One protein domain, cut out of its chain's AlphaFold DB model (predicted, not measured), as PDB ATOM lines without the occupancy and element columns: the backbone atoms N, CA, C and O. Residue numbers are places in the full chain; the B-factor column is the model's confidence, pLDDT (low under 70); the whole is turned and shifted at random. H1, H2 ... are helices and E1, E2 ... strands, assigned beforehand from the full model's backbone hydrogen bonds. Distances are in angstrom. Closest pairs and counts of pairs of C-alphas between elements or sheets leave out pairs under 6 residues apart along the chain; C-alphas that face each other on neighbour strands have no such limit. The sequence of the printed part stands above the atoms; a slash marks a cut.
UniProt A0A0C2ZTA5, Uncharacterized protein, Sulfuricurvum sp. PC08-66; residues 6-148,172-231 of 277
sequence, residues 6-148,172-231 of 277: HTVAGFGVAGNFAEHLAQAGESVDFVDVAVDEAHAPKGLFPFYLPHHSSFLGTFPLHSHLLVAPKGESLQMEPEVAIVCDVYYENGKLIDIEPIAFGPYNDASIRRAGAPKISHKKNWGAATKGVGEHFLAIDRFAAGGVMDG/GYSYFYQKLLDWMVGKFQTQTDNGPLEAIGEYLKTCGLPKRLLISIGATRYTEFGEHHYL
ATOM      1  N   HIS A   6      -9.846 -38.103 -19.080       94.19
ATOM      2  CA  HIS A   6     -10.509 -37.738 -17.819       94.19
ATOM      3  C   HIS A   6     -11.298 -38.887 -17.164       94.19
ATOM      4  O   HIS A   6     -11.690 -38.787 -16.007       94.19
ATOM      5  N   THR A   7     -11.549 -39.972 -17.896       92.75
ATOM      6  CA  THR A   7     -12.250 -41.169 -17.404       92.75
ATOM      7  C   THR A   7     -11.319 -42.365 -17.201       92.75
ATOM      8  O   THR A   7     -11.754 -43.411 -16.722       92.75
ATOM      9  N   VAL A   8     -10.039 -42.226 -17.557       96.31
ATOM     10  CA  VAL A   8      -9.043 -43.300 -17.508       96.31
ATOM     11  C   VAL A   8      -8.207 -43.142 -16.244       96.31
ATOM     12  O   VAL A   8      -7.521 -42.137 -16.077       96.31
ATOM     13  N   ALA A   9      -8.246 -44.136 -15.356       97.31
ATOM     14  CA  ALA A   9      -7.382 -44.141 -14.179       97.31
ATOM     15  C   ALA A   9      -5.926 -44.414 -14.576       97.31
ATOM     16  O   ALA A   9      -5.647 -45.213 -15.474       97.31
ATOM     17  N   GLY A  10      -5.004 -43.725 -13.911       98.19
ATOM     18  CA  GLY A  10      -3.598 -43.669 -14.271       98.19
ATOM     19  C   GLY A  10      -2.686 -44.193 -13.171       98.19
ATOM     20  O   GLY A  10      -2.731 -43.686 -12.046       98.19
ATOM     21  N   PHE A  11      -1.844 -45.172 -13.506       98.62
ATOM     22  CA  PHE A  11      -0.884 -45.779 -12.585       98.62
ATOM     23  C   PHE A  11       0.518 -45.853 -13.192       98.62
ATOM     24  O   PHE A  11       0.660 -46.083 -14.388       98.62
ATOM     25  N   GLY A  12       1.552 -45.688 -12.373       98.31
ATOM     26  CA  GLY A  12       2.942 -45.883 -12.777       98.31
ATOM     27  C   GLY A  12       3.560 -47.118 -12.128       98.31
ATOM     28  O   GLY A  12       3.178 -47.506 -11.020       98.31
ATOM     29  N   VAL A  13       4.514 -47.741 -12.820       98.19
ATOM     30  CA  VAL A  13       5.288 -48.890 -12.335       98.19
ATOM     31  C   VAL A  13       6.636 -48.407 -11.795       98.19
ATOM     32  O   VAL A  13       7.528 -48.025 -12.548       98.19
ATOM     33  N   ALA A  14       6.825 -48.474 -10.479       95.69
ATOM     34  CA  ALA A  14       8.074 -48.059  -9.849       95.69
ATOM     35  C   ALA A  14       9.176 -49.117 -10.030       95.69
ATOM     36  O   ALA A  14       9.025 -50.267  -9.609       95.69
ATOM     37  N   GLY A  15      10.320 -48.722 -10.597       93.00
ATOM     38  CA  GLY A  15      11.529 -49.554 -10.645       93.00
ATOM     39  C   GLY A  15      11.529 -50.676 -11.685       93.00
ATOM     40  O   GLY A  15      12.204 -51.679 -11.483       93.00
ATOM     41  N   ASN A  16      10.793 -50.526 -12.789       95.25
ATOM     42  CA  ASN A  16      10.784 -51.510 -13.879       95.25
ATOM     43  C   ASN A  16      11.967 -51.386 -14.861       95.25
ATOM     44  O   ASN A  16      12.027 -52.095 -15.861       95.25
ATOM     45  N   PHE A  17      12.904 -50.482 -14.603       90.56
ATOM     46  CA  PHE A  17      14.144 -50.358 -15.356       90.56
ATOM     47  C   PHE A  17      15.298 -50.372 -14.358       90.56
ATOM     48  O   PHE A  17      15.242 -49.696 -13.325       90.56
ATOM     49  N   ALA A  18      16.320 -51.182 -14.630       81.81
ATOM     50  CA  ALA A  18      17.450 -51.323 -13.724       81.81
ATOM     51  C   ALA A  18      18.134 -49.966 -13.479       81.81
ATOM     52  O   ALA A  18      18.219 -49.134 -14.378       81.81
ATOM     53  N   GLU A  19      18.619 -49.762 -12.251       84.31
ATOM     54  CA  GLU A  19      19.398 -48.592 -11.803       84.31
ATOM     55  C   GLU A  19      18.645 -47.249 -11.740       84.31
ATOM     56  O   GLU A  19      19.047 -46.395 -10.952       84.31
ATOM     57  N   HIS A  20      17.516 -47.076 -12.439       87.44
ATOM     58  CA  HIS A  20      16.800 -45.792 -12.477       87.44
ATOM     59  C   HIS A  20      16.431 -45.259 -11.079       87.44
ATOM     60  O   HIS A  20      16.701 -44.104 -10.767       87.44
ATOM     61  N   LEU A  21      15.879 -46.101 -10.190       86.25
ATOM     62  CA  LEU A  21      15.526 -45.674  -8.822       86.25
ATOM     63  C   LEU A  21      16.732 -45.160  -8.023       86.25
ATOM     64  O   LEU A  21      16.575 -44.286  -7.170       86.25
ATOM     65  N   ALA A  22      17.927 -45.694  -8.285       85.94
ATOM     66  CA  ALA A  22      19.141 -45.224  -7.635       85.94
ATOM     67  C   ALA A  22      19.549 -43.848  -8.170       85.94
ATOM     68  O   ALA A  22      19.817 -42.960  -7.365       85.94
ATOM     69  N   GLN A  23      19.507 -43.651  -9.492       87.62
ATOM     70  CA  GLN A  23      19.801 -42.361 -10.133       87.62
ATOM     71  C   GLN A  23      18.807 -41.268  -9.720       87.62
ATOM     72  O   GLN A  23      19.185 -40.122  -9.503       87.62
ATOM     73  N   ALA A  24      17.533 -41.626  -9.545       81.56
ATOM     74  CA  ALA A  24      16.493 -40.714  -9.072       81.56
ATOM     75  C   ALA A  24      16.582 -40.407  -7.560       81.56
ATOM     76  O   ALA A  24      15.808 -39.594  -7.051       81.56
ATOM     77  N   GLY A  25      17.498 -41.056  -6.827       85.00
ATOM     78  CA  GLY A  25      17.647 -40.893  -5.380       85.00
ATOM     79  C   GLY A  25      16.510 -41.511  -4.559       85.00
ATOM     80  O   GLY A  25      16.318 -41.140  -3.404       85.00
ATOM     81  N   GLU A  26      15.753 -42.448  -5.133       86.06
ATOM     82  CA  GLU A  26      14.535 -43.010  -4.532       86.06
ATOM     83  C   GLU A  26      14.752 -44.382  -3.883       86.06
ATOM     84  O   GLU A  26      13.885 -44.857  -3.159       86.06
ATOM     85  N   SER A  27      15.909 -45.025  -4.077       84.69
ATOM     86  CA  SER A  27      16.192 -46.365  -3.529       84.69
ATOM     87  C   SER A  27      15.939 -46.499  -2.022       84.69
ATOM     88  O   SER A  27      15.515 -47.561  -1.570       84.69
ATOM     89  N   VAL A  28      16.184 -45.436  -1.247       84.19
ATOM     90  CA  VAL A  28      15.983 -45.420   0.213       84.19
ATOM     91  C   VAL A  28      14.507 -45.559   0.587       84.19
ATOM     92  O   VAL A  28      14.194 -46.213   1.580       84.19
ATOM     93  N   ASP A  29      13.598 -45.029  -0.234       82.88
ATOM     94  CA  ASP A  29      12.156 -45.097   0.020       82.88
ATOM     95  C   ASP A  29      11.630 -46.543  -0.094       82.88
ATOM     96  O   ASP A  29      10.590 -46.874   0.467       82.88
ATOM     97  N   PHE A  30      12.348 -47.431  -0.792       85.38
ATOM     98  CA  PHE A  30      11.901 -48.795  -1.102       85.38
ATOM     99  C   PHE A  30      12.608 -49.897  -0.297       85.38
ATOM    100  O   PHE A  30      12.419 -51.074  -0.602       85.38
ATOM    101  N   VAL A  31      13.406 -49.557   0.721       83.62
ATOM    102  CA  VAL A  31      14.206 -50.539   1.489       83.62
ATOM    103  C   VAL A  31      13.333 -51.611   2.155       83.62
ATOM    104  O   VAL A  31      13.695 -52.785   2.138       83.62
ATOM    105  N   ASP A  32      12.163 -51.226   2.665       82.94
ATOM    106  CA  ASP A  32      11.230 -52.131   3.354       82.94
ATOM    107  C   ASP A  32      10.167 -52.741   2.418       82.94
ATOM    108  O   ASP A  32       9.208 -53.383   2.862       82.94
ATOM    109  N   VAL A  33      10.300 -52.539   1.103       82.69
ATOM    110  CA  VAL A  33       9.365 -53.081   0.115       82.69
ATOM    111  C   VAL A  33       9.831 -54.463  -0.331       82.69
ATOM    112  O   VAL A  33      10.854 -54.618  -0.998       82.69
ATOM    113  N   ALA A  34       9.042 -55.482   0.015       80.25
ATOM    114  CA  ALA A  34       9.277 -56.844  -0.441       80.25
ATOM    115  C   ALA A  34       9.135 -56.947  -1.970       80.25
ATOM    116  O   ALA A  34       8.153 -56.479  -2.556       80.25
ATOM    117  N   VAL A  35      10.110 -57.600  -2.603       83.25
ATOM    118  CA  VAL A  35      10.143 -57.854  -4.048       83.25
ATOM    119  C   VAL A  35      10.180 -59.346  -4.337       83.25
ATOM    120  O   VAL A  35      10.766 -60.112  -3.575       83.25
ATOM    121  N   ASP A  36       9.572 -59.742  -5.456       74.69
ATOM    122  CA  ASP A  36       9.474 -61.149  -5.856       74.69
ATOM    123  C   ASP A  36      10.846 -61.710  -6.276       74.69
ATOM    124  O   ASP A  36      11.180 -62.856  -5.985       74.69
ATOM    125  N   GLU A  37      11.666 -60.877  -6.927       86.38
ATOM    126  CA  GLU A  37      13.038 -61.176  -7.344       86.38
ATOM    127  C   GLU A  37      13.878 -59.890  -7.478       86.38
ATOM    128  O   GLU A  37      13.352 -58.777  -7.422       86.38
ATOM    129  N   ALA A  38      15.197 -60.030  -7.665       81.25
ATOM    130  CA  ALA A  38      16.161 -58.923  -7.600       81.25
ATOM    131  C   ALA A  38      15.836 -57.738  -8.531       81.25
ATOM    132  O   ALA A  38      16.017 -56.582  -8.146       81.25
ATOM    133  N   HIS A  39      15.334 -58.024  -9.734       83.88
ATOM    134  CA  HIS A  39      15.009 -57.021 -10.754       83.88
ATOM    135  C   HIS A  39      13.505 -56.758 -10.888       83.88
ATOM    136  O   HIS A  39      13.093 -56.064 -11.817       83.88
ATOM    137  N   ALA A  40      12.681 -57.296  -9.984       91.19
ATOM    138  CA  ALA A  40      11.253 -57.023  -9.999       91.19
ATOM    139  C   ALA A  40      10.975 -55.535  -9.729       91.19
ATOM    140  O   ALA A  40      11.651 -54.931  -8.880       91.19
ATOM    141  N   PRO A  41       9.953 -54.954 -10.386       94.94
ATOM    142  CA  PRO A  41       9.468 -53.642 -10.008       94.94
ATOM    143  C   PRO A  41       9.011 -53.641  -8.547       94.94
ATOM    144  O   PRO A  41       8.604 -54.664  -7.984       94.94
ATOM    145  N   LYS A  42       9.086 -52.474  -7.912       94.44
ATOM    146  CA  LYS A  42       8.847 -52.320  -6.474       94.44
ATOM    147  C   LYS A  42       7.364 -52.227  -6.138       94.44
ATOM    148  O   LYS A  42       6.937 -52.721  -5.100       94.44
ATOM    149  N   GLY A  43       6.569 -51.642  -7.025       96.25
ATOM    150  CA  GLY A  43       5.131 -51.510  -6.834       96.25
ATOM    151  C   GLY A  43       4.487 -50.626  -7.887       96.25
ATOM    152  O   GLY A  43       5.153 -50.103  -8.780       96.25
ATOM    153  N   LEU A  44       3.175 -50.486  -7.768       97.75
ATOM    154  CA  LEU A  44       2.355 -49.600  -8.582       97.75
ATOM    155  C   LEU A  44       1.955 -48.382  -7.750       97.75
ATOM    156  O   LEU A  44       1.689 -48.511  -6.558       97.75
ATOM    157  N   PHE A  45       1.845 -47.214  -8.368       97.75
ATOM    158  CA  PHE A  45       1.333 -46.020  -7.695       97.75
ATOM    159  C   PHE A  45       0.306 -45.301  -8.559       97.75
ATOM    160  O   PHE A  45       0.461 -45.269  -9.779       97.75
ATOM    161  N   PRO A  46      -0.746 -44.709  -7.973       97.88
ATOM    162  CA  PRO A  46      -1.679 -43.889  -8.719       97.88
ATOM    163  C   PRO A  46      -1.051 -42.522  -9.003       97.88
ATOM    164  O   PRO A  46      -0.538 -41.856  -8.102       97.88
ATOM    165  N   PHE A  47      -1.145 -42.059 -10.244       98.06
ATOM    166  CA  PHE A  47      -0.906 -40.651 -10.571       98.06
ATOM    167  C   PHE A  47      -2.203 -39.896 -10.865       98.06
ATOM    168  O   PHE A  47      -2.234 -38.670 -10.760       98.06
ATOM    169  N   TYR A  48      -3.279 -40.604 -11.221       98.12
ATOM    170  CA  TYR A  48      -4.583 -40.007 -11.482       98.12
ATOM    171  C   TYR A  48      -5.717 -40.994 -11.204       98.12
ATOM    172  O   TYR A  48      -5.701 -42.127 -11.678       98.12
ATOM    173  N   LEU A  49      -6.723 -40.541 -10.464       97.31
ATOM    174  CA  LEU A  49      -7.919 -41.293 -10.113       97.31
ATOM    175  C   LEU A  49      -9.150 -40.431 -10.433       97.31
ATOM    176  O   LEU A  49      -9.445 -39.496  -9.682       97.31
ATOM    177  N   PRO A  50      -9.884 -40.714 -11.526       95.00
ATOM    178  CA  PRO A  50     -11.089 -39.977 -11.886       95.00
ATOM    179  C   PRO A  50     -12.059 -39.853 -10.707       95.00
ATOM    180  O   PRO A  50     -12.345 -40.835 -10.022       95.00
ATOM    181  N   HIS A  51     -12.563 -38.637 -10.485       89.06
ATOM    182  CA  HIS A  51     -13.537 -38.296  -9.437       89.06
ATOM    183  C   HIS A  51     -13.079 -38.519  -7.985       89.06
ATOM    184  O   HIS A  51     -13.891 -38.395  -7.066       89.06
ATOM    185  N   HIS A  52     -11.798 -38.809  -7.748       94.38
ATOM    186  CA  HIS A  52     -11.272 -38.918  -6.393       94.38
ATOM    187  C   HIS A  52     -11.266 -37.547  -5.694       94.38
ATOM    188  O   HIS A  52     -11.016 -36.521  -6.320       94.38
ATOM    189  N   SER A  53     -11.534 -37.508  -4.388       93.19
ATOM    190  CA  SER A  53     -11.670 -36.247  -3.635       93.19
ATOM    191  C   SER A  53     -10.339 -35.603  -3.227       93.19
ATOM    192  O   SER A  53     -10.321 -34.457  -2.783       93.19
ATOM    193  N   SER A  54      -9.229 -36.336  -3.341       95.38
ATOM    194  CA  SER A  54      -7.877 -35.839  -3.050       95.38
ATOM    195  C   SER A  54      -7.208 -35.220  -4.285       95.38
ATOM    196  O   SER A  54      -7.793 -35.172  -5.364       95.38
ATOM    197  N   PHE A  55      -5.937 -34.818  -4.153       96.44
ATOM    198  CA  PHE A  55      -5.114 -34.341  -5.273       96.44
ATOM    199  C   PHE A  55      -5.044 -35.329  -6.453       96.44
ATOM    200  O   PHE A  55      -4.893 -34.899  -7.590       96.44
ATOM    201  N   LEU A  56      -5.224 -36.633  -6.202       97.19
ATOM    202  CA  LEU A  56      -5.280 -37.664  -7.243       97.19
ATOM    203  C   LEU A  56      -6.467 -37.479  -8.203       97.19
ATOM    204  O   LEU A  56      -6.424 -38.004  -9.310       97.19
ATOM    205  N   GLY A  57      -7.504 -36.734  -7.809       96.81
ATOM    206  CA  GLY A  57      -8.627 -36.371  -8.676       96.81
ATOM    207  C   GLY A  57      -8.334 -35.232  -9.649       96.81
ATOM    208  O   GLY A  57      -9.104 -35.017 -10.587       96.81
ATOM    209  N   THR A  58      -7.228 -34.508  -9.461       97.50
ATOM    210  CA  THR A  58      -6.808 -33.441 -10.370       97.50
ATOM    211  C   THR A  58      -6.166 -34.051 -11.607       97.50
ATOM    212  O   THR A  58      -5.211 -34.817 -11.495       97.50
ATOM    213  N   PHE A  59      -6.692 -33.721 -12.787       97.81
ATOM    214  CA  PHE A  59      -6.227 -34.279 -14.056       97.81
ATOM    215  C   PHE A  59      -4.815 -33.776 -14.415       97.81
ATOM    216  O   PHE A  59      -4.671 -32.579 -14.673       97.81
ATOM    217  N   PRO A  60      -3.782 -34.645 -14.462       98.31
ATOM    218  CA  PRO A  60      -2.393 -34.197 -14.542       98.31
ATOM    219  C   PRO A  60      -1.816 -34.172 -15.960       98.31
ATOM    220  O   PRO A  60      -0.753 -33.594 -16.164       98.31
ATOM    221  N   LEU A  61      -2.454 -34.824 -16.933       98.50
ATOM    222  CA  LEU A  61      -1.853 -35.071 -18.243       98.50
ATOM    223  C   LEU A  61      -1.973 -33.851 -19.162       98.50
ATOM    224  O   LEU A  61      -3.041 -33.247 -19.261       98.50
ATOM    225  N   HIS A  62      -0.906 -33.534 -19.892       98.44
ATOM    226  CA  HIS A  62      -0.943 -32.545 -20.965       98.44
ATOM    227  C   HIS A  62       0.074 -32.878 -22.059       98.44
ATOM    228  O   HIS A  62       1.192 -33.296 -21.771       98.44
ATOM    229  N   SER A  63      -0.295 -32.681 -23.325       98.12
ATOM    230  CA  SER A  63       0.563 -33.083 -24.448       98.12
ATOM    231  C   SER A  63       1.657 -32.072 -24.787       98.12
ATOM    232  O   SER A  63       2.681 -32.455 -25.333       98.12
ATOM    233  N   HIS A  64       1.448 -30.794 -24.444       98.50
ATOM    234  CA  HIS A  64       2.306 -29.683 -24.900       98.50
ATOM    235  C   HIS A  64       2.987 -28.884 -23.788       98.50
ATOM    236  O   HIS A  64       3.858 -28.070 -24.063       98.50
ATOM    237  N   LEU A  65       2.589 -29.079 -22.535       98.56
ATOM    238  CA  LEU A  65       3.000 -28.242 -21.407       98.56
ATOM    239  C   LEU A  65       3.346 -29.145 -20.236       98.56
ATOM    240  O   LEU A  65       2.687 -30.168 -20.044       98.56
ATOM    241  N   LEU A  66       4.351 -28.746 -19.467       98.62
ATOM    242  CA  LEU A  66       4.678 -29.303 -18.165       98.62
ATOM    243  C   LEU A  66       4.771 -28.146 -17.165       98.62
ATOM    244  O   LEU A  66       5.683 -27.330 -17.240       98.62
ATOM    245  N   VAL A  67       3.821 -28.056 -16.241       98.56
ATOM    246  CA  VAL A  67       3.791 -27.011 -15.215       98.56
ATOM    247  C   VAL A  67       4.778 -27.367 -14.110       98.56
ATOM    248  O   VAL A  67       4.595 -28.346 -13.380       98.56
ATOM    249  N   ALA A  68       5.823 -26.557 -13.975       97.25
ATOM    250  CA  ALA A  68       6.836 -26.720 -12.951       97.25
ATOM    251  C   ALA A  68       6.258 -26.438 -11.550       97.25
ATOM    252  O   ALA A  68       5.500 -25.483 -11.363       97.25
ATOM    253  N   PRO A  69       6.602 -27.252 -10.539       94.81
ATOM    254  CA  PRO A  69       6.237 -26.975  -9.159       94.81
ATOM    255  C   PRO A  69       7.026 -25.770  -8.627       94.81
ATOM    256  O   PRO A  69       8.212 -25.592  -8.907       94.81
ATOM    257  N   LYS A  70       6.384 -24.942  -7.802       91.56
ATOM    258  CA  LYS A  70       7.019 -23.735  -7.269       91.56
ATOM    259  C   LYS A  70       8.059 -24.078  -6.197       91.56
ATOM    260  O   LYS A  70       7.709 -24.635  -5.162       91.56
ATOM    261  N   GLY A  71       9.314 -23.680  -6.419       91.38
ATOM    262  CA  GLY A  71      10.402 -23.815  -5.439       91.38
ATOM    263  C   GLY A  71      10.892 -25.248  -5.206       91.38
ATOM    264  O   GLY A  71      11.565 -25.502  -4.212       91.38
ATOM    265  N   GLU A  72      10.557 -26.171  -6.102       95.00
ATOM    266  CA  GLU A  72      10.885 -27.590  -6.000       95.00
ATOM    267  C   GLU A  72      11.716 -28.023  -7.214       95.00
ATOM    268  O   GLU A  72      11.609 -27.452  -8.298       95.00
ATOM    269  N   SER A  73      12.550 -29.045  -7.034       96.56
ATOM    270  CA  SER A  73      13.373 -29.592  -8.117       96.56
ATOM    271  C   SER A  73      12.577 -30.606  -8.935       96.56
ATOM    272  O   SER A  73      11.975 -31.516  -8.367       96.56
ATOM    273  N   LEU A  74      12.574 -30.467 -10.262       97.56
ATOM    274  CA  LEU A  74      11.790 -31.300 -11.175       97.56
ATOM    275  C   LEU A  74      12.705 -32.063 -12.134       97.56
ATOM    276  O   LEU A  74      13.589 -31.468 -12.748       97.56
ATOM    277  N   GLN A  75      12.456 -33.359 -12.313       98.00
ATOM    278  CA  GLN A  75      13.079 -34.152 -13.373       98.00
ATOM    279  C   GLN A  75      12.026 -34.706 -14.333       98.00
ATOM    280  O   GLN A  75      10.902 -35.029 -13.937       98.00
ATOM    281  N   MET A  76      12.414 -34.820 -15.605       97.81
ATOM    282  CA  MET A  76      11.678 -35.618 -16.583       97.81
ATOM    283  C   MET A  76      11.889 -37.099 -16.263       97.81
ATOM    284  O   MET A  76      12.987 -37.509 -15.896       97.81
ATOM    285  N   GLU A  77      10.864 -37.916 -16.445       98.19
ATOM    286  CA  GLU A  77      10.978 -39.374 -16.377       98.19
ATOM    287  C   GLU A  77      10.448 -39.940 -17.693       98.19
ATOM    288  O   GLU A  77       9.237 -40.077 -17.866       98.19
ATOM    289  N   PRO A  78      11.336 -40.152 -18.681       98.06
ATOM    290  CA  PRO A  78      10.935 -40.597 -20.005       98.06
ATOM    291  C   PRO A  78      10.499 -42.063 -19.951       98.06
ATOM    292  O   PRO A  78      11.304 -42.948 -19.657       98.06
ATOM    293  N   GLU A  79       9.232 -42.318 -20.267       98.31
ATOM    294  CA  GLU A  79       8.640 -43.652 -20.213       98.31
ATOM    295  C   GLU A  79       7.867 -43.997 -21.490       98.31
ATOM    296  O   GLU A  79       7.538 -43.151 -22.331       98.31
ATOM    297  N   VAL A  80       7.506 -45.273 -21.592       98.38
ATOM    298  CA  VAL A  80       6.397 -45.726 -22.429       98.38
ATOM    299  C   VAL A  80       5.152 -45.829 -21.557       98.38
ATOM    300  O   VAL A  80       5.193 -46.413 -20.476       98.38
ATOM    301  N   ALA A  81       4.027 -45.315 -22.044       98.44
ATOM    302  CA  ALA A  81       2.733 -45.654 -21.474       98.44
ATOM    303  C   ALA A  81       2.007 -46.671 -22.349       98.44
ATOM    304  O   ALA A  81       2.011 -46.558 -23.577       98.44
ATOM    305  N   ILE A  82       1.346 -47.631 -21.707       98.69
ATOM    306  CA  ILE A  82       0.400 -48.547 -22.337       98.69
ATOM    307  C   ILE A  82      -1.017 -48.220 -21.875       98.69
ATOM    308  O   ILE A  82      -1.287 -47.995 -20.694       98.69
ATOM    309  N   VAL A  83      -1.939 -48.190 -22.824       98.75
ATOM    310  CA  VAL A  83      -3.372 -48.127 -22.559       98.75
ATOM    311  C   VAL A  83      -3.882 -49.553 -22.526       98.75
ATOM    312  O   VAL A  83      -3.641 -50.298 -23.475       98.75
ATOM    313  N   CYS A  84      -4.581 -49.921 -21.460       98.62
ATOM    314  CA  CYS A  84      -5.088 -51.274 -21.282       98.62
ATOM    315  C   CYS A  84      -6.595 -51.264 -21.074       98.62
ATOM    316  O   CYS A  84      -7.081 -50.500 -20.238       98.62
ATOM    317  N   ASP A  85      -7.312 -52.135 -21.773       98.38
ATOM    318  CA  ASP A  85      -8.645 -52.533 -21.337       98.38
ATOM    319  C   ASP A  85      -8.491 -53.500 -20.147       98.38
ATOM    320  O   ASP A  85      -7.510 -54.243 -20.051       98.38
ATOM    321  N   VAL A  86      -9.403 -53.428 -19.177       98.00
ATOM    322  CA  VAL A  86      -9.302 -54.205 -17.932       98.00
ATOM    323  C   VAL A  86     -10.606 -54.899 -17.583       98.00
ATOM    324  O   VAL A  86     -11.702 -54.385 -17.828       98.00
ATOM    325  N   TYR A  87     -10.473 -56.071 -16.969       98.19
ATOM    326  CA  TYR A  87     -11.591 -56.958 -16.680       98.19
ATOM    327  C   TYR A  87     -11.671 -57.261 -15.193       98.19
ATOM    328  O   TYR A  87     -10.662 -57.468 -14.513       98.19
ATOM    329  N   TYR A  88     -12.904 -57.295 -14.693       97.56
ATOM    330  CA  TYR A  88     -13.186 -57.473 -13.280       97.56
ATOM    331  C   TYR A  88     -14.089 -58.676 -13.043       97.56
ATOM    332  O   TYR A  88     -15.067 -58.880 -13.760       97.56
ATOM    333  N   GLU A  89     -13.824 -59.390 -11.956       97.00
ATOM    334  CA  GLU A  89     -14.722 -60.391 -11.393       97.00
ATOM    335  C   GLU A  89     -14.931 -60.083  -9.909       97.00
ATOM    336  O   GLU A  89     -13.976 -59.867  -9.161       97.00
ATOM    337  N   ASN A  90     -16.190 -60.002  -9.467       94.12
ATOM    338  CA  ASN A  90     -16.543 -59.679  -8.077       94.12
ATOM    339  C   ASN A  90     -15.857 -58.399  -7.541       94.12
ATOM    340  O   ASN A  90     -15.464 -58.324  -6.377       94.12
ATOM    341  N   GLY A  91     -15.683 -57.393  -8.408       92.12
ATOM    342  CA  GLY A  91     -15.035 -56.120  -8.071       92.12
ATOM    343  C   GLY A  91     -13.511 -56.186  -7.916       92.12
ATOM    344  O   GLY A  91     -12.916 -55.217  -7.447       92.12
ATOM    345  N   LYS A  92     -12.877 -57.302  -8.292       94.00
ATOM    346  CA  LYS A  92     -11.419 -57.463  -8.346       94.00
ATOM    347  C   LYS A  92     -10.956 -57.486  -9.792       94.00
ATOM    348  O   LYS A  92     -11.594 -58.128 -10.618       94.00
ATOM    349  N   LEU A  93      -9.859 -56.796 -10.082       96.75
ATOM    350  CA  LEU A  93      -9.226 -56.838 -11.396       96.75
ATOM    351  C   LEU A  93      -8.596 -58.223 -11.590       96.75
ATOM    352  O   LEU A  93      -7.791 -58.656 -10.760       96.75
ATOM    353  N   ILE A  94      -9.001 -58.914 -12.654       97.75
ATOM    354  CA  ILE A  94      -8.552 -60.275 -12.977       97.75
ATOM    355  C   ILE A  94      -7.699 -60.344 -14.240       97.75
ATOM    356  O   ILE A  94      -6.944 -61.298 -14.382       97.75
ATOM    357  N   ASP A  95      -7.810 -59.359 -15.133       98.25
ATOM    358  CA  ASP A  95      -7.090 -59.365 -16.403       98.25
ATOM    359  C   ASP A  95      -6.847 -57.942 -16.928       98.25
ATOM    360  O   ASP A  95      -7.608 -57.011 -16.627       98.25
ATOM    361  N   ILE A  96      -5.765 -57.791 -17.691       98.56
ATOM    362  CA  ILE A  96      -5.281 -56.541 -18.284       98.56
ATOM    363  C   ILE A  96      -4.881 -56.836 -19.727       98.56
ATOM    364  O   ILE A  96      -3.934 -57.581 -19.965       98.56
ATOM    365  N   GLU A  97      -5.535 -56.185 -20.684       98.56
ATOM    366  CA  GLU A  97      -5.241 -56.314 -22.112       98.56
ATOM    367  C   GLU A  97      -4.676 -54.994 -22.662       98.56
ATOM    368  O   GLU A  97      -5.421 -54.024 -22.828       98.56
ATOM    369  N   PRO A  98      -3.367 -54.909 -22.957       98.50
ATOM    370  CA  PRO A  98      -2.785 -53.734 -23.601       98.50
ATOM    371  C   PRO A  98      -3.297 -53.558 -25.036       98.50
ATOM    372  O   PRO A  98      -3.109 -54.435 -25.876       98.50
ATOM    373  N   ILE A  99      -3.873 -52.392 -25.337       98.50
ATOM    374  CA  ILE A  99      -4.471 -52.074 -26.647       98.50
ATOM    375  C   ILE A  99      -3.673 -51.037 -27.444       98.50
ATOM    376  O   ILE A  99      -3.764 -50.985 -28.672       98.50
ATOM    377  N   ALA A 100      -2.893 -50.188 -26.773       98.62
ATOM    378  CA  ALA A 100      -2.101 -49.155 -27.431       98.62
ATOM    379  C   ALA A 100      -0.897 -48.726 -26.589       98.62
ATOM    380  O   ALA A 100      -0.939 -48.832 -25.367       98.62
ATOM    381  N   PHE A 101       0.145 -48.184 -27.223       98.69
ATOM    382  CA  PHE A 101       1.298 -47.600 -26.532       98.69
ATOM    383  C   PHE A 101       1.695 -46.237 -27.108       98.69
ATOM    384  O   PHE A 101       1.426 -45.941 -28.278       98.69
ATOM    385  N   GLY A 102       2.329 -45.408 -26.280       98.44
ATOM    386  CA  GLY A 102       2.739 -44.053 -26.641       98.44
ATOM    387  C   GLY A 102       3.827 -43.481 -25.726       98.44
ATOM    388  O   GLY A 102       4.089 -44.042 -24.659       98.44
ATOM    389  N   PRO A 103       4.490 -42.388 -26.147       98.62
ATOM    390  CA  PRO A 103       5.489 -41.700 -25.339       98.62
ATOM    391  C   PRO A 103       4.825 -41.044 -24.129       98.62
ATOM    392  O   PRO A 103       3.737 -40.465 -24.231       98.62
ATOM    393  N   TYR A 104       5.505 -41.119 -22.992       98.81
ATOM    394  CA  TYR A 104       5.010 -40.607 -21.726       98.81
ATOM    395  C   TYR A 104       6.132 -39.933 -20.944       98.81
ATOM    396  O   TYR A 104       7.298 -40.307 -21.053       98.81
ATOM    397  N   ASN A 105       5.768 -38.931 -20.152       98.75
ATOM    398  CA  ASN A 105       6.676 -38.299 -19.210       98.75
ATOM    399  C   ASN A 105       6.066 -38.361 -17.812       98.75
ATOM    400  O   ASN A 105       5.143 -37.600 -17.499       98.75
ATOM    401  N   ASP A 106       6.614 -39.234 -16.971       98.50
ATOM    402  CA  ASP A 106       6.217 -39.392 -15.575       98.50
ATOM    403  C   ASP A 106       6.906 -38.363 -14.661       98.50
ATOM    404  O   ASP A 106       7.432 -38.689 -13.596       98.50
ATOM    405  N   ALA A 107       6.913 -37.094 -15.082       98.31
ATOM    406  CA  ALA A 107       7.666 -36.025 -14.431       98.31
ATOM    407  C   ALA A 107       7.457 -36.001 -12.912       98.31
ATOM    408  O   ALA A 107       6.353 -36.243 -12.400       98.31
ATOM    409  N   SER A 108       8.555 -35.741 -12.205       97.81
ATOM    410  CA  SER A 108       8.652 -36.051 -10.787       97.81
ATOM    411  C   SER A 108       9.411 -35.006  -9.995       97.81
ATOM    412  O   SER A 108      10.522 -34.600 -10.346       97.81
ATOM    413  N   ILE A 109       8.803 -34.607  -8.881       97.38
ATOM    414  CA  ILE A 109       9.423 -33.729  -7.897       97.38
ATOM    415  C   ILE A 109      10.485 -34.505  -7.120       97.38
ATOM    416  O   ILE A 109      10.181 -35.492  -6.446       97.38
ATOM    417  N   ARG A 110      11.724 -34.020  -7.138       94.62
ATOM    418  CA  ARG A 110      12.825 -34.547  -6.326       94.62
ATOM    419  C   ARG A 110      12.787 -33.941  -4.934       94.62
ATOM    420  O   ARG A 110      13.491 -32.986  -4.621       94.62
ATOM    421  N   ARG A 111      11.931 -34.534  -4.098       90.25
ATOM    422  CA  ARG A 111      11.750 -34.182  -2.687       90.25
ATOM    423  C   ARG A 111      11.872 -35.415  -1.800       90.25
ATOM    424  O   ARG A 111      11.102 -36.365  -1.940       90.25
ATOM    425  N   ALA A 112      12.789 -35.353  -0.841       86.56
ATOM    426  CA  ALA A 112      12.929 -36.368   0.196       86.56
ATOM    427  C   ALA A 112      11.747 -36.336   1.184       86.56
ATOM    428  O   ALA A 112      11.186 -35.276   1.467       86.56
ATOM    429  N   GLY A 113      11.393 -37.498   1.741       85.69
ATOM    430  CA  GLY A 113      10.394 -37.603   2.811       85.69
ATOM    431  C   GLY A 113       8.945 -37.358   2.376       85.69
ATOM    432  O   GLY A 113       8.096 -37.064   3.217       85.69
ATOM    433  N   ALA A 114       8.639 -37.459   1.078       91.69
ATOM    434  CA  ALA A 114       7.255 -37.448   0.613       91.69
ATOM    435  C   ALA A 114       6.488 -38.655   1.204       91.69
ATOM    436  O   ALA A 114       7.019 -39.763   1.172       91.69
ATOM    437  N   PRO A 115       5.243 -38.487   1.697       92.75
ATOM    438  CA  PRO A 115       4.510 -39.587   2.335       92.75
ATOM    439  C   PRO A 115       4.251 -40.779   1.409       92.75
ATOM    440  O   PRO A 115       4.280 -41.922   1.853       92.75
ATOM    441  N   LYS A 116       3.977 -40.496   0.131       95.75
ATOM    442  CA  LYS A 116       3.819 -41.476  -0.948       95.75
ATOM    443  C   LYS A 116       4.481 -40.954  -2.207       95.75
ATOM    444  O   LYS A 116       4.606 -39.738  -2.385       95.75
ATOM    445  N   ILE A 117       4.834 -41.862  -3.111       94.88
ATOM    446  CA  ILE A 117       5.391 -41.485  -4.410       94.88
ATOM    447  C   ILE A 117       4.414 -40.604  -5.200       94.88
ATOM    448  O   ILE A 117       4.850 -39.629  -5.802       94.88
ATOM    449  N   SER A 118       3.099 -40.835  -5.105       96.75
ATOM    450  CA  SER A 118       2.077 -40.035  -5.797       96.75
ATOM    451  C   SER A 118       2.144 -38.531  -5.485       96.75
ATOM    452  O   SER A 118       1.890 -37.712  -6.372       96.75
ATOM    453  N   HIS A 119       2.589 -38.132  -4.285       96.31
ATOM    454  CA  HIS A 119       2.788 -36.721  -3.912       96.31
ATOM    455  C   HIS A 119       3.915 -36.031  -4.689       96.31
ATOM    456  O   HIS A 119       4.003 -34.802  -4.684       96.31
ATOM    457  N   LYS A 120       4.812 -36.808  -5.303       96.69
ATOM    458  CA  LYS A 120       5.867 -36.315  -6.195       96.69
ATOM    459  C   LYS A 120       5.409 -36.286  -7.655       96.69
ATOM    460  O   LYS A 120       6.108 -35.724  -8.487       96.69
ATOM    461  N   LYS A 121       4.265 -36.906  -7.960       97.31
ATOM    462  CA  LYS A 121       3.822 -37.250  -9.317       97.31
ATOM    463  C   LYS A 121       2.646 -36.395  -9.784       97.31
ATOM    464  O   LYS A 121       2.554 -36.122 -10.972       97.31
ATOM    465  N   ASN A 122       1.753 -35.985  -8.883       97.56
ATOM    466  CA  ASN A 122       0.608 -35.138  -9.216       97.56
ATOM    467  C   ASN A 122       0.520 -33.955  -8.245       97.56
ATOM    468  O   ASN A 122       0.134 -34.110  -7.087       97.56
ATOM    469  N   TRP A 123       0.887 -32.770  -8.733       96.25
ATOM    470  CA  TRP A 123       0.799 -31.500  -8.001       96.25
ATOM    471  C   TRP A 123      -0.188 -30.509  -8.638       96.25
ATOM    472  O   TRP A 123      -0.175 -29.328  -8.296       96.25
ATOM    473  N   GLY A 124      -1.048 -30.967  -9.557       96.75
ATOM    474  CA  GLY A 124      -1.948 -30.094 -10.306       96.75
ATOM    475  C   GLY A 124      -2.195 -30.535 -11.749       96.75
ATOM    476  O   GLY A 124      -1.922 -31.672 -12.137       96.75
ATOM    477  N   ALA A 125      -2.708 -29.598 -12.547       97.06
ATOM    478  CA  ALA A 125      -2.870 -29.769 -13.986       97.06
ATOM    479  C   ALA A 125      -1.522 -29.720 -14.718       97.06
ATOM    480  O   ALA A 125      -0.620 -28.997 -14.300       97.06
ATOM    481  N   ALA A 126      -1.413 -30.460 -15.828       98.06
ATOM    482  CA  ALA A 126      -0.222 -30.499 -16.683       98.06
ATOM    483  C   ALA A 126       1.080 -30.831 -15.924       98.06
ATOM    484  O   ALA A 126       2.131 -30.264 -16.194       98.06
ATOM    485  N   THR A 127       1.012 -31.756 -14.969       98.31
ATOM    486  CA  THR A 127       2.161 -32.233 -14.181       98.31
ATOM    487  C   THR A 127       2.820 -33.467 -14.784       98.31
ATOM    488  O   THR A 127       3.901 -33.863 -14.362       98.31
ATOM    489  N   LYS A 128       2.194 -34.057 -15.808       98.50
ATOM    490  CA  LYS A 128       2.696 -35.207 -16.563       98.50
ATOM    491  C   LYS A 128       2.458 -35.037 -18.050       98.50
ATOM    492  O   LYS A 128       1.563 -34.303 -18.469       98.50
ATOM    493  N   GLY A 129       3.249 -35.745 -18.846       98.38
ATOM    494  CA  GLY A 129       3.156 -35.705 -20.298       98.38
ATOM    495  C   GLY A 129       2.565 -36.967 -20.897       98.38
ATOM    496  O   GLY A 129       2.931 -38.072 -20.507       98.38
ATOM    497  N   VAL A 130       1.689 -36.799 -21.883       98.38
ATOM    498  CA  VAL A 130       1.125 -37.892 -22.683       98.38
ATOM    499  C   VAL A 130       1.174 -37.509 -24.159       98.38
ATOM    500  O   VAL A 130       0.769 -36.408 -24.522       98.38
ATOM    501  N   GLY A 131       1.700 -38.384 -25.017       97.69
ATOM    502  CA  GLY A 131       1.726 -38.123 -26.458       97.69
ATOM    503  C   GLY A 131       0.323 -37.957 -27.056       97.69
ATOM    504  O   GLY A 131      -0.638 -38.579 -26.609       97.69
ATOM    505  N   GLU A 132       0.190 -37.158 -28.116       95.75
ATOM    506  CA  GLU A 132      -1.087 -37.015 -28.843       95.75
ATOM    507  C   GLU A 132      -1.430 -38.251 -29.687       95.75
ATOM    508  O   GLU A 132      -2.586 -38.485 -30.049       95.75
ATOM    509  N   HIS A 133      -0.416 -39.057 -30.003       96.12
ATOM    510  CA  HIS A 133      -0.537 -40.222 -30.861       96.12
ATOM    511  C   HIS A 133      -0.060 -41.482 -30.148       96.12
ATOM    512  O   HIS A 133       0.992 -41.513 -29.514       96.12
ATOM    513  N   PHE A 134      -0.861 -42.531 -30.303       97.69
ATOM    514  CA  PHE A 134      -0.606 -43.871 -29.799       97.69
ATOM    515  C   PHE A 134      -0.718 -44.862 -30.955       97.69
ATOM    516  O   PHE A 134      -1.595 -44.722 -31.818       97.69
ATOM    517  N   LEU A 135       0.133 -45.884 -30.939       97.38
ATOM    518  CA  LEU A 135       0.071 -47.007 -31.870       97.38
ATOM    519  C   LEU A 135      -0.681 -48.172 -31.243       97.38
ATOM    520  O   LEU A 135      -0.565 -48.413 -30.044       97.38
ATOM    521  N   ALA A 136      -1.449 -48.886 -32.064       98.06
ATOM    522  CA  ALA A 136      -2.148 -50.089 -31.628       98.06
ATOM    523  C   ALA A 136      -1.134 -51.172 -31.270       98.06
ATOM    524  O   ALA A 136      -0.164 -51.378 -32.003       98.06
ATOM    525  N   ILE A 137      -1.379 -51.859 -30.160       98.31
ATOM    526  CA  ILE A 137      -0.655 -53.073 -29.805       98.31
ATOM    527  C   ILE A 137      -1.342 -54.219 -30.545       98.31
ATOM    528  O   ILE A 137      -2.520 -54.488 -30.335       98.31
ATOM    529  N   ASP A 138      -0.618 -54.866 -31.453       97.38
ATOM    530  CA  ASP A 138      -1.093 -56.037 -32.197       97.38
ATOM    531  C   ASP A 138      -1.005 -57.319 -31.359       97.38
ATOM    532  O   ASP A 138      -1.864 -58.195 -31.437       97.38
ATOM    533  N   ARG A 139       0.055 -57.423 -30.558       96.31
ATOM    534  CA  ARG A 139       0.270 -58.425 -29.519       96.31
ATOM    535  C   ARG A 139       1.237 -57.868 -28.483       96.31
ATOM    536  O   ARG A 139       2.287 -57.328 -28.830       96.31
ATOM    537  N   PHE A 140       0.927 -58.056 -27.206       97.44
ATOM    538  CA  PHE A 140       1.851 -57.742 -26.115       97.44
ATOM    539  C   PHE A 140       2.697 -58.974 -25.757       97.44
ATOM    540  O   PHE A 140       2.671 -59.480 -24.637       97.44
ATOM    541  N   ALA A 141       3.413 -59.491 -26.756       97.56
ATOM    542  CA  ALA A 141       4.273 -60.669 -26.672       97.56
ATOM    543  C   ALA A 141       5.394 -60.589 -27.720       97.56
ATOM    544  O   ALA A 141       5.335 -59.757 -28.624       97.56
ATOM    545  N   ALA A 142       6.375 -61.493 -27.632       97.12
ATOM    546  CA  ALA A 142       7.466 -61.587 -28.601       97.12
ATOM    547  C   ALA A 142       6.957 -61.682 -30.055       97.12
ATOM    548  O   ALA A 142       5.991 -62.390 -30.366       97.12
ATOM    549  N   GLY A 143       7.640 -60.971 -30.949       96.81
ATOM    550  CA  GLY A 143       7.243 -60.747 -32.336       96.81
ATOM    551  C   GLY A 143       6.158 -59.682 -32.513       96.81
ATOM    552  O   GLY A 143       5.620 -59.568 -33.613       96.81
ATOM    553  N   GLY A 144       5.798 -58.951 -31.455       97.50
ATOM    554  CA  GLY A 144       4.827 -57.862 -31.507       97.50
ATOM    555  C   GLY A 144       5.417 -56.547 -31.988       97.50
ATOM    556  O   GLY A 144       6.624 -56.394 -32.180       97.50
ATOM    557  N   VAL A 145       4.544 -55.561 -32.183       96.50
ATOM    558  CA  VAL A 145       4.921 -54.245 -32.705       96.50
ATOM    559  C   VAL A 145       5.985 -53.555 -31.847       96.50
ATOM    560  O   VAL A 145       6.869 -52.900 -32.400       96.50
ATOM    561  N   MET A 146       5.936 -53.725 -30.520       97.62
ATOM    562  CA  MET A 146       6.805 -53.024 -29.565       97.62
ATOM    563  C   MET A 146       8.252 -53.539 -29.556       97.62
ATOM    564  O   MET A 146       9.145 -52.796 -29.154       97.62
ATOM    565  N   ASP A 147       8.515 -54.753 -30.049       97.44
ATOM    566  CA  ASP A 147       9.852 -55.373 -30.078       97.44
ATOM    567  C   ASP A 147      10.870 -54.539 -30.857       97.44
ATOM    568  O   ASP A 147      12.056 -54.502 -30.534       97.44
ATOM    569  N   GLY A 148      10.398 -53.873 -31.914       96.06
ATOM    570  CA  GLY A 148      11.230 -53.057 -32.787       96.06
ATOM    571  C   GLY A 148      11.409 -51.617 -32.317       96.06
ATOM    572  O   GLY A 148      12.057 -50.850 -33.031       96.06
ATOM    573  N   GLY A 172      14.361 -53.673 -22.985       94.50
ATOM    574  CA  GLY A 172      15.236 -53.447 -21.837       94.50
ATOM    575  C   GLY A 172      14.508 -53.322 -20.492       94.50
ATOM    576  O   GLY A 172      15.177 -53.325 -19.462       94.50
ATOM    577  N   TYR A 173      13.172 -53.225 -20.476       96.38
ATOM    578  CA  TYR A 173      12.389 -53.253 -19.234       96.38
ATOM    579  C   TYR A 173      12.543 -54.594 -18.502       96.38
ATOM    580  O   TYR A 173      12.516 -55.658 -19.119       96.38
ATOM    581  N   SER A 174      12.648 -54.551 -17.171       95.50
ATOM    582  CA  SER A 174      12.835 -55.743 -16.335       95.50
ATOM    583  C   SER A 174      11.649 -56.706 -16.428       95.50
ATOM    584  O   SER A 174      11.819 -57.923 -16.540       95.50
ATOM    585  N   TYR A 175      10.432 -56.168 -16.332       97.00
ATOM    586  CA  TYR A 175       9.180 -56.885 -16.534       97.00
ATOM    587  C   TYR A 175       8.500 -56.321 -17.777       97.00
ATOM    588  O   TYR A 175       8.222 -55.124 -17.883       97.00
ATOM    589  N   PHE A 176       8.201 -57.217 -18.712       96.38
ATOM    590  CA  PHE A 176       7.548 -56.899 -19.974       96.38
ATOM    591  C   PHE A 176       6.638 -58.059 -20.404       96.38
ATOM    592  O   PHE A 176       6.748 -59.167 -19.866       96.38
ATOM    593  N   TYR A 177       5.730 -57.814 -21.353       97.56
ATOM    594  CA  TYR A 177       4.729 -58.791 -21.805       97.56
ATOM    595  C   TYR A 177       3.904 -59.393 -20.656       97.56
ATOM    596  O   TYR A 177       3.643 -58.722 -19.658       97.56
ATOM    597  N   GLN A 178       3.519 -60.667 -20.780       97.75
ATOM    598  CA  GLN A 178       2.732 -61.401 -19.791       97.75
ATOM    599  C   GLN A 178       3.312 -61.312 -18.376       97.75
ATOM    600  O   GLN A 178       2.559 -61.176 -17.422       97.75
ATOM    601  N   LYS A 179       4.644 -61.297 -18.233       97.69
ATOM    602  CA  LYS A 179       5.292 -61.165 -16.923       97.69
ATOM    603  C   LYS A 179       4.902 -59.859 -16.220       97.69
ATOM    604  O   LYS A 179       4.651 -59.866 -15.020       97.69
ATOM    605  N   LEU A 180       4.838 -58.750 -16.962       98.19
ATOM    606  CA  LEU A 180       4.369 -57.470 -16.429       98.19
ATOM    607  C   LEU A 180       2.868 -57.510 -16.126       98.19
ATOM    608  O   LEU A 180       2.459 -57.024 -15.076       98.19
ATOM    609  N   LEU A 181       2.060 -58.096 -17.015       98.56
ATOM    610  CA  LEU A 181       0.604 -58.173 -16.844       98.56
ATOM    611  C   LEU A 181       0.223 -58.980 -15.598       98.56
ATOM    612  O   LEU A 181      -0.479 -58.459 -14.732       98.56
ATOM    613  N   ASP A 182       0.761 -60.193 -15.456       98.31
ATOM    614  CA  ASP A 182       0.523 -61.073 -14.306       98.31
ATOM    615  C   ASP A 182       0.937 -60.395 -12.999       98.31
ATOM    616  O   ASP A 182       0.213 -60.425 -11.999       98.31
ATOM    617  N   TRP A 183       2.094 -59.727 -13.019       98.19
ATOM    618  CA  TRP A 183       2.588 -58.979 -11.873       98.19
ATOM    619  C   TRP A 183       1.658 -57.817 -11.505       98.19
ATOM    620  O   TRP A 183       1.317 -57.665 -10.332       98.19
ATOM    621  N   MET A 184       1.187 -57.030 -12.479       98.31
ATOM    622  CA  MET A 184       0.253 -55.928 -12.221       98.31
ATOM    623  C   MET A 184      -1.079 -56.428 -11.662       98.31
ATOM    624  O   MET A 184      -1.560 -55.870 -10.676       98.31
ATOM    625  N   VAL A 185      -1.654 -57.495 -12.235       98.31
ATOM    626  CA  VAL A 185      -2.877 -58.130 -11.711       98.31
ATOM    627  C   VAL A 185      -2.666 -58.547 -10.255       98.31
ATOM    628  O   VAL A 185      -3.469 -58.199  -9.386       98.31
ATOM    629  N   GLY A 186      -1.546 -59.214  -9.961       97.44
ATOM    630  CA  GLY A 186      -1.161 -59.575  -8.600       97.44
ATOM    631  C   GLY A 186      -1.076 -58.365  -7.671       97.44
ATOM    632  O   GLY A 186      -1.659 -58.384  -6.584       97.44
ATOM    633  N   LYS A 187      -0.410 -57.280  -8.086       97.00
ATOM    634  CA  LYS A 187      -0.274 -56.058  -7.278       97.00
ATOM    635  C   LYS A 187      -1.604 -55.351  -7.042       97.00
ATOM    636  O   LYS A 187      -1.863 -54.970  -5.904       97.00
ATOM    637  N   PHE A 188      -2.495 -55.253  -8.026       96.88
ATOM    638  CA  PHE A 188      -3.835 -54.699  -7.797       96.88
ATOM    639  C   PHE A 188      -4.648 -55.491  -6.765       96.88
ATOM    640  O   PHE A 188      -5.511 -54.920  -6.101       96.88
ATOM    641  N   GLN A 189      -4.374 -56.786  -6.596       95.50
ATOM    642  CA  GLN A 189      -5.058 -57.623  -5.611       95.50
ATOM    643  C   GLN A 189      -4.381 -57.649  -4.235       95.50
ATOM    644  O   GLN A 189      -5.058 -57.895  -3.237       95.50
ATOM    645  N   THR A 190      -3.062 -57.447  -4.174       95.06
ATOM    646  CA  THR A 190      -2.256 -57.749  -2.976       95.06
ATOM    647  C   THR A 190      -1.492 -56.563  -2.407       95.06
ATOM    648  O   THR A 190      -1.101 -56.617  -1.243       95.06
ATOM    649  N   GLN A 191      -1.265 -55.498  -3.180       95.75
ATOM    650  CA  GLN A 191      -0.499 -54.353  -2.708       95.75
ATOM    651  C   GLN A 191      -1.276 -53.607  -1.620       95.75
ATOM    652  O   GLN A 191      -2.401 -53.146  -1.827       95.75
ATOM    653  N   THR A 192      -0.642 -53.472  -0.462       94.56
ATOM    654  CA  THR A 192      -1.157 -52.722   0.682       94.56
ATOM    655  C   THR A 192      -0.477 -51.365   0.784       94.56
ATOM    656  O   THR A 192       0.552 -51.117   0.158       94.56
ATOM    657  N   ASP A 193      -1.029 -50.494   1.626       95.12
ATOM    658  CA  ASP A 193      -0.332 -49.282   2.038       95.12
ATOM    659  C   ASP A 193       0.954 -49.671   2.788       95.12
ATOM    660  O   ASP A 193       0.894 -50.324   3.833       95.12
ATOM    661  N   ASN A 194       2.112 -49.355   2.204       93.44
ATOM    662  CA  ASN A 194       3.421 -49.635   2.789       93.44
ATOM    663  C   ASN A 194       4.474 -48.670   2.232       93.44
ATOM    664  O   ASN A 194       4.681 -48.613   1.017       93.44
ATOM    665  N   GLY A 195       5.143 -47.927   3.117       92.75
ATOM    666  CA  GLY A 195       6.167 -46.952   2.737       92.75
ATOM    667  C   GLY A 195       5.666 -46.004   1.633       92.75
ATOM    668  O   GLY A 195       4.637 -45.353   1.838       92.75
ATOM    669  N   PRO A 196       6.323 -45.950   0.458       93.44
ATOM    670  CA  PRO A 196       5.978 -45.027  -0.619       93.44
ATOM    671  C   PRO A 196       4.736 -45.441  -1.422       93.44
ATOM    672  O   PRO A 196       4.301 -44.662  -2.269       93.44
ATOM    673  N   LEU A 197       4.175 -46.632  -1.176       95.94
ATOM    674  CA  LEU A 197       3.092 -47.238  -1.955       95.94
ATOM    675  C   LEU A 197       1.735 -47.151  -1.247       95.94
ATOM    676  O   LEU A 197       1.639 -47.263  -0.020       95.94
ATOM    677  N   GLU A 198       0.675 -46.987  -2.035       95.75
ATOM    678  CA  GLU A 198      -0.723 -47.002  -1.602       95.75
ATOM    679  C   GLU A 198      -1.401 -48.371  -1.787       95.75
ATOM    680  O   GLU A 198      -0.981 -49.208  -2.592       95.75
ATOM    681  N   ALA A 199      -2.532 -48.568  -1.101       94.12
ATOM    682  CA  ALA A 199      -3.431 -49.709  -1.295       94.12
ATOM    683  C   ALA A 199      -4.303 -49.552  -2.564       94.12
ATOM    684  O   ALA A 199      -5.502 -49.279  -2.502       94.12
ATOM    685  N   ILE A 200      -3.691 -49.715  -3.737       94.62
ATOM    686  CA  ILE A 200      -4.287 -49.400  -5.050       94.62
ATOM    687  C   ILE A 200      -5.532 -50.216  -5.433       94.62
ATOM    688  O   ILE A 200      -6.349 -49.736  -6.220       94.62
ATOM    689  N   GLY A 201      -5.705 -51.427  -4.896       89.56
ATOM    690  CA  GLY A 201      -6.851 -52.282  -5.228       89.56
ATOM    691  C   GLY A 201      -8.194 -51.650  -4.851       89.56
ATOM    692  O   GLY A 201      -9.176 -51.767  -5.586       89.56
ATOM    693  N   GLU A 202      -8.229 -50.910  -3.739       87.88
ATOM    694  CA  GLU A 202      -9.429 -50.192  -3.306       87.88
ATOM    695  C   GLU A 202      -9.709 -48.959  -4.177       87.88
ATOM    696  O   GLU A 202     -10.870 -48.612  -4.390       87.88
ATOM    697  N   TYR A 203      -8.680 -48.342  -4.768       92.50
ATOM    698  CA  TYR A 203      -8.855 -47.173  -5.632       92.50
ATOM    699  C   TYR A 203      -9.574 -47.483  -6.945       92.50
ATOM    700  O   TYR A 203     -10.347 -46.663  -7.432       92.50
ATOM    701  N   LEU A 204      -9.413 -48.687  -7.501       91.56
ATOM    702  CA  LEU A 204     -10.194 -49.077  -8.680       91.56
ATOM    703  C   LEU A 204     -11.696 -49.125  -8.374       91.56
ATOM    704  O   LEU A 204     -12.508 -48.750  -9.219       91.56
ATOM    705  N   LYS A 205     -12.079 -49.534  -7.158       89.44
ATOM    706  CA  LYS A 205     -13.483 -49.541  -6.728       89.44
ATOM    707  C   LYS A 205     -14.008 -48.126  -6.517       89.44
ATOM    708  O   LYS A 205     -15.125 -47.837  -6.940       89.44
ATOM    709  N   THR A 206     -13.219 -47.239  -5.904       86.69
ATOM    710  CA  THR A 206     -13.632 -45.840  -5.691       86.69
ATOM    711  C   THR A 206     -13.775 -45.072  -7.005       86.69
ATOM    712  O   THR A 206     -14.656 -44.223  -7.109       86.69
ATOM    713  N   CYS A 207     -13.002 -45.430  -8.034       90.31
ATOM    714  CA  CYS A 207     -13.159 -44.925  -9.401       90.31
ATOM    715  C   CYS A 207     -14.293 -45.596 -10.201       90.31
ATOM    716  O   CYS A 207     -14.425 -45.339 -11.396       90.31
ATOM    717  N   GLY A 208     -15.109 -46.457  -9.585       92.38
ATOM    718  CA  GLY A 208     -16.250 -47.087 -10.252       92.38
ATOM    719  C   GLY A 208     -15.880 -48.213 -11.220       92.38
ATOM    720  O   GLY A 208     -16.623 -48.444 -12.170       92.38
ATOM    721  N   LEU A 209     -14.767 -48.919 -10.972       93.81
ATOM    722  CA  LEU A 209     -14.267 -50.034 -11.791       93.81
ATOM    723  C   LEU A 209     -14.057 -49.607 -13.257       93.81
ATOM    724  O   LEU A 209     -14.801 -50.034 -14.148       93.81
ATOM    725  N   PRO A 210     -13.080 -48.716 -13.517       93.88
ATOM    726  CA  PRO A 210     -12.877 -48.142 -14.840       93.88
ATOM    727  C   PRO A 210     -12.580 -49.238 -15.864       93.88
ATOM    728  O   PRO A 210     -11.781 -50.127 -15.615       93.88
ATOM    729  N   LYS A 211     -13.170 -49.146 -17.058       96.00
ATOM    730  CA  LYS A 211     -12.947 -50.134 -18.134       96.00
ATOM    731  C   LYS A 211     -11.541 -50.091 -18.730       96.00
ATOM    732  O   LYS A 211     -11.182 -50.975 -19.500       96.00
ATOM    733  N   ARG A 212     -10.788 -49.032 -18.432       97.38
ATOM    734  CA  ARG A 212      -9.496 -48.745 -19.040       97.38
ATOM    735  C   ARG A 212      -8.550 -48.107 -18.044       97.38
ATOM    736  O   ARG A 212      -8.960 -47.230 -17.281       97.38
ATOM    737  N   LEU A 213      -7.287 -48.503 -18.130       98.31
ATOM    738  CA  LEU A 213      -6.178 -47.914 -17.392       98.31
ATOM    739  C   LEU A 213      -5.139 -47.330 -18.352       98.31
ATOM    740  O   LEU A 213      -4.935 -47.843 -19.454       98.31
ATOM    741  N   LEU A 214      -4.464 -46.274 -17.907       98.69
ATOM    742  CA  LEU A 214      -3.213 -45.793 -18.486       98.69
ATOM    743  C   LEU A 214      -2.085 -46.187 -17.537       98.69
ATOM    744  O   LEU A 214      -2.064 -45.736 -16.391       98.69
ATOM    745  N   ILE A 215      -1.165 -47.022 -18.008       98.75
ATOM    746  CA  ILE A 215      -0.035 -47.498 -17.215       98.75
ATOM    747  C   ILE A 215       1.257 -46.920 -17.779       98.75
ATOM    748  O   ILE A 215       1.596 -47.221 -18.922       98.75
ATOM    749  N   SER A 216       1.987 -46.130 -16.993       98.19
ATOM    750  CA  SER A 216       3.368 -45.756 -17.312       98.19
ATOM    751  C   SER A 216       4.296 -46.864 -16.794       98.19
ATOM    752  O   SER A 216       4.236 -47.245 -15.622       98.19
ATOM    753  N   ILE A 217       5.053 -47.510 -17.687       97.88
ATOM    754  CA  ILE A 217       5.699 -48.798 -17.364       97.88
ATOM    755  C   ILE A 217       7.098 -48.653 -16.762       97.88
ATOM    756  O   ILE A 217       7.783 -49.664 -16.620       97.88
ATOM    757  N   GLY A 218       7.514 -47.440 -16.403       96.31
ATOM    758  CA  GLY A 218       8.797 -47.136 -15.784       96.31
ATOM    759  C   GLY A 218       9.716 -46.308 -16.683       96.31
ATOM    760  O   GLY A 218       9.691 -46.402 -17.916       96.31
ATOM    761  N   ALA A 219      10.555 -45.500 -16.047       95.06
ATOM    762  CA  ALA A 219      11.485 -44.609 -16.718       95.06
ATOM    763  C   ALA A 219      12.804 -45.291 -17.063       95.06
ATOM    764  O   ALA A 219      13.301 -46.139 -16.321       95.06
ATOM    765  N   THR A 220      13.388 -44.903 -18.195       93.69
ATOM    766  CA  THR A 220      14.732 -45.354 -18.575       93.69
ATOM    767  C   THR A 220      15.805 -44.712 -17.704       93.69
ATOM    768  O   THR A 220      15.574 -43.693 -17.051       93.69
ATOM    769  N   ARG A 221      17.021 -45.263 -17.739       95.56
ATOM    770  CA  ARG A 221      18.180 -44.638 -17.092       95.56
ATOM    771  C   ARG A 221      18.427 -43.224 -17.603       95.56
ATOM    772  O   ARG A 221      18.169 -42.915 -18.772       95.56
ATOM    773  N   TYR A 222      18.943 -42.385 -16.717       97.44
ATOM    774  CA  TYR A 222      19.404 -41.054 -17.069       97.44
ATOM    775  C   TYR A 222      20.771 -41.092 -17.739       97.44
ATOM    776  O   TYR A 222      21.599 -41.953 -17.446       97.44
ATOM    777  N   THR A 223      21.014 -40.111 -18.605       97.56
ATOM    778  CA  THR A 223      22.380 -39.698 -18.937       97.56
ATOM    779  C   THR A 223      22.998 -38.956 -17.747       97.56
ATOM    780  O   THR A 223      22.286 -38.530 -16.838       97.56
ATOM    781  N   GLU A 224      24.309 -38.700 -17.782       96.88
ATOM    782  CA  GLU A 224      24.982 -37.852 -16.780       96.88
ATOM    783  C   GLU A 224      24.285 -36.489 -16.611       96.88
ATOM    784  O   GLU A 224      24.120 -35.989 -15.499       96.88
ATOM    785  N   PHE A 225      23.814 -35.896 -17.714       97.44
ATOM    786  CA  PHE A 225      23.062 -34.648 -17.646       97.44
ATOM    787  C   PHE A 225      21.724 -34.834 -16.927       97.44
ATOM    788  O   PHE A 225      21.434 -34.073 -16.006       97.44
ATOM    789  N   GLY A 226      20.929 -35.834 -17.327       97.25
ATOM    790  CA  GLY A 226      19.611 -36.086 -16.743       97.25
ATOM    791  C   GLY A 226      19.668 -36.397 -15.249       97.25
ATOM    792  O   GLY A 226      18.812 -35.936 -14.504       97.25
ATOM    793  N   GLU A 227      20.708 -37.105 -14.803       96.56
ATOM    794  CA  GLU A 227      20.894 -37.484 -13.400       96.56
ATOM    795  C   GLU A 227      21.225 -36.274 -12.514       96.56
ATOM    796  O   GLU A 227      20.744 -36.178 -11.386       96.56
ATOM    797  N   HIS A 228      22.013 -35.326 -13.026       96.38
ATOM    798  CA  HIS A 228      22.565 -34.227 -12.226       96.38
ATOM    799  C   HIS A 228      21.902 -32.863 -12.452       96.38
ATOM    800  O   HIS A 228      22.294 -31.890 -11.804       96.38
ATOM    801  N   HIS A 229      20.909 -32.765 -13.342       97.06
ATOM    802  CA  HIS A 229      20.244 -31.502 -13.665       97.06
ATOM    803  C   HIS A 229      18.722 -31.594 -13.561       97.06
ATOM    804  O   HIS A 229      18.089 -32.605 -13.883       97.06
ATOM    805  N   TYR A 230      18.132 -30.477 -13.145       97.81
ATOM    806  CA  TYR A 230      16.690 -30.286 -13.080       97.81
ATOM    807  C   TYR A 230      16.183 -29.519 -14.295       97.81
ATOM    808  O   TYR A 230      16.927 -28.779 -14.945       97.81
ATOM    809  N   LEU A 231      14.903 -29.717 -14.597       98.19
ATOM    810  CA  LEU A 231      14.198 -28.948 -15.610       98.19
ATOM    811  C   LEU A 231      14.047 -27.491 -15.165       98.19
ATOM    812  O   LEU A 231      13.830 -27.205 -13.987       98.19
TER     813      LEU A 231
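Overview. This is residues 6 to 148 and 172 to 231 of the 277 residues of an uncharacterized protein of Sulfuricurvum sp. PC08-66 (UniProt A0A0C2ZTA5). A strongly twisted sheet of six strands, curled like part of a barrel, makes the core, and the long helix H5 packs on its strand E5, with H6 meeting one end of H5. The short helices H1 and H7 lie beyond the ends of E1 and E7, H3 covers part of E2, and long unnamed stretches run round the outside. The printed part has 203 residues, with seven named helices and seven named strands in the order E1 H1 H2 E2 E3 E4 E5 H3 E6 H4 H5 H6 E7 H7. The sheet's order is E2, E1, E7, E4, E5, E6 and it is mixed; the class is mixed, helices and strands, with under half of the residues in named elements. The whole is compact and rounded, with a radius of gyration of the C-alphas of 15.8 A and spans of 44 by 40 by 37 A.

Along the chain. E1, residues 9 to 14, begins at C-alpha 9 at (-7.382, -44.141, -14.179) and is 16.5 A long. H1, residues 20 to 23, and H2, residues 27 to 30, follow, then E2, residues 43 to 48, 15.8 A long. E3 has residues 65 to 67. E4, residues 78 to 89, is 33.5 A long and bends by 51 degrees at residue 85; E5, residues 92 to 105, is 28.5 A long and bends by 97 degrees at residue 102. H3, residues 117 to 120, E6, residues 128 to 130, and H4, residues 145 to 148, are short. H5, residues 177 to 190, is 20.1 A long and begins at C-alpha 177 at (4.729, -58.791, -21.805). H6, residues 200 to 206, is 10.0 A long, and E7, residues 212 to 219, 21.5 A. H7, residues 224 to 228, ends at C-alpha 228 at (22.565, -34.227, -12.226).

Arrangement. E1 and E7 are parallel neighbours at 25 degrees, with N 11 and O 214 2.9 A apart, within hydrogen-bond range. On its other side E1 is antiparallel to the edge strand E2, with N 12 and O 45 at 2.8 A. E7 is antiparallel to E4, with N 82 and O 215 at 2.8 A. E4 and E5 form a hairpin, with N 83 and O 100 at 2.8 A. E5 is antiparallel to the edge strand E6, with N 105 and O 129 at 3.0 A. E3 pairs with no named strand; its closest C-alpha pair with E6 is Leu 66 and Lys 128, 6.4 A. H5 is on the sheet at a height of 5.5 A, over none of the strands; its closest C-alphas with E5 are those of Val 185 and Ile 94, 6.2 A. H6, at a height of 6.8 A, is on the opposite face. H5 touches H6 with residues 187 to 190 alone, closest at the C-alphas of Phe 188 and Gly 201, 4.6 A, at 71 degrees, only just about perpendicular. H3 is on the sheet at a height of 8.7 A, only just over E2, on which 3 of its 4 C-alphas fall. H1 only grazes the sheet with residues 20 to 21, and is close but not clearly touching to H7, the C-alphas of Gln 23 and Glu 227 being 6.0 A apart. H2, H4 and H7 are not on the sheet. In H5 and H7 every O i to N i+4 pair is within hydrogen-bond range, in H6 2 of 3; H1, H2, H3 and H4 are too short for such a pair.

Size, cuts and confidence. The two C-alphas farthest apart are those of Asn 90 and Phe 225, 47.8 A. Residues 149 to 171 are not printed, and C-alphas 148 and 172 are 11.7 A apart across the cut. The links H2 to E2, E2 to E3, E5 to H3 and E6 to H4 are long. The mean pLDDT of the printed part is 94.9, and no printed residue is under 70.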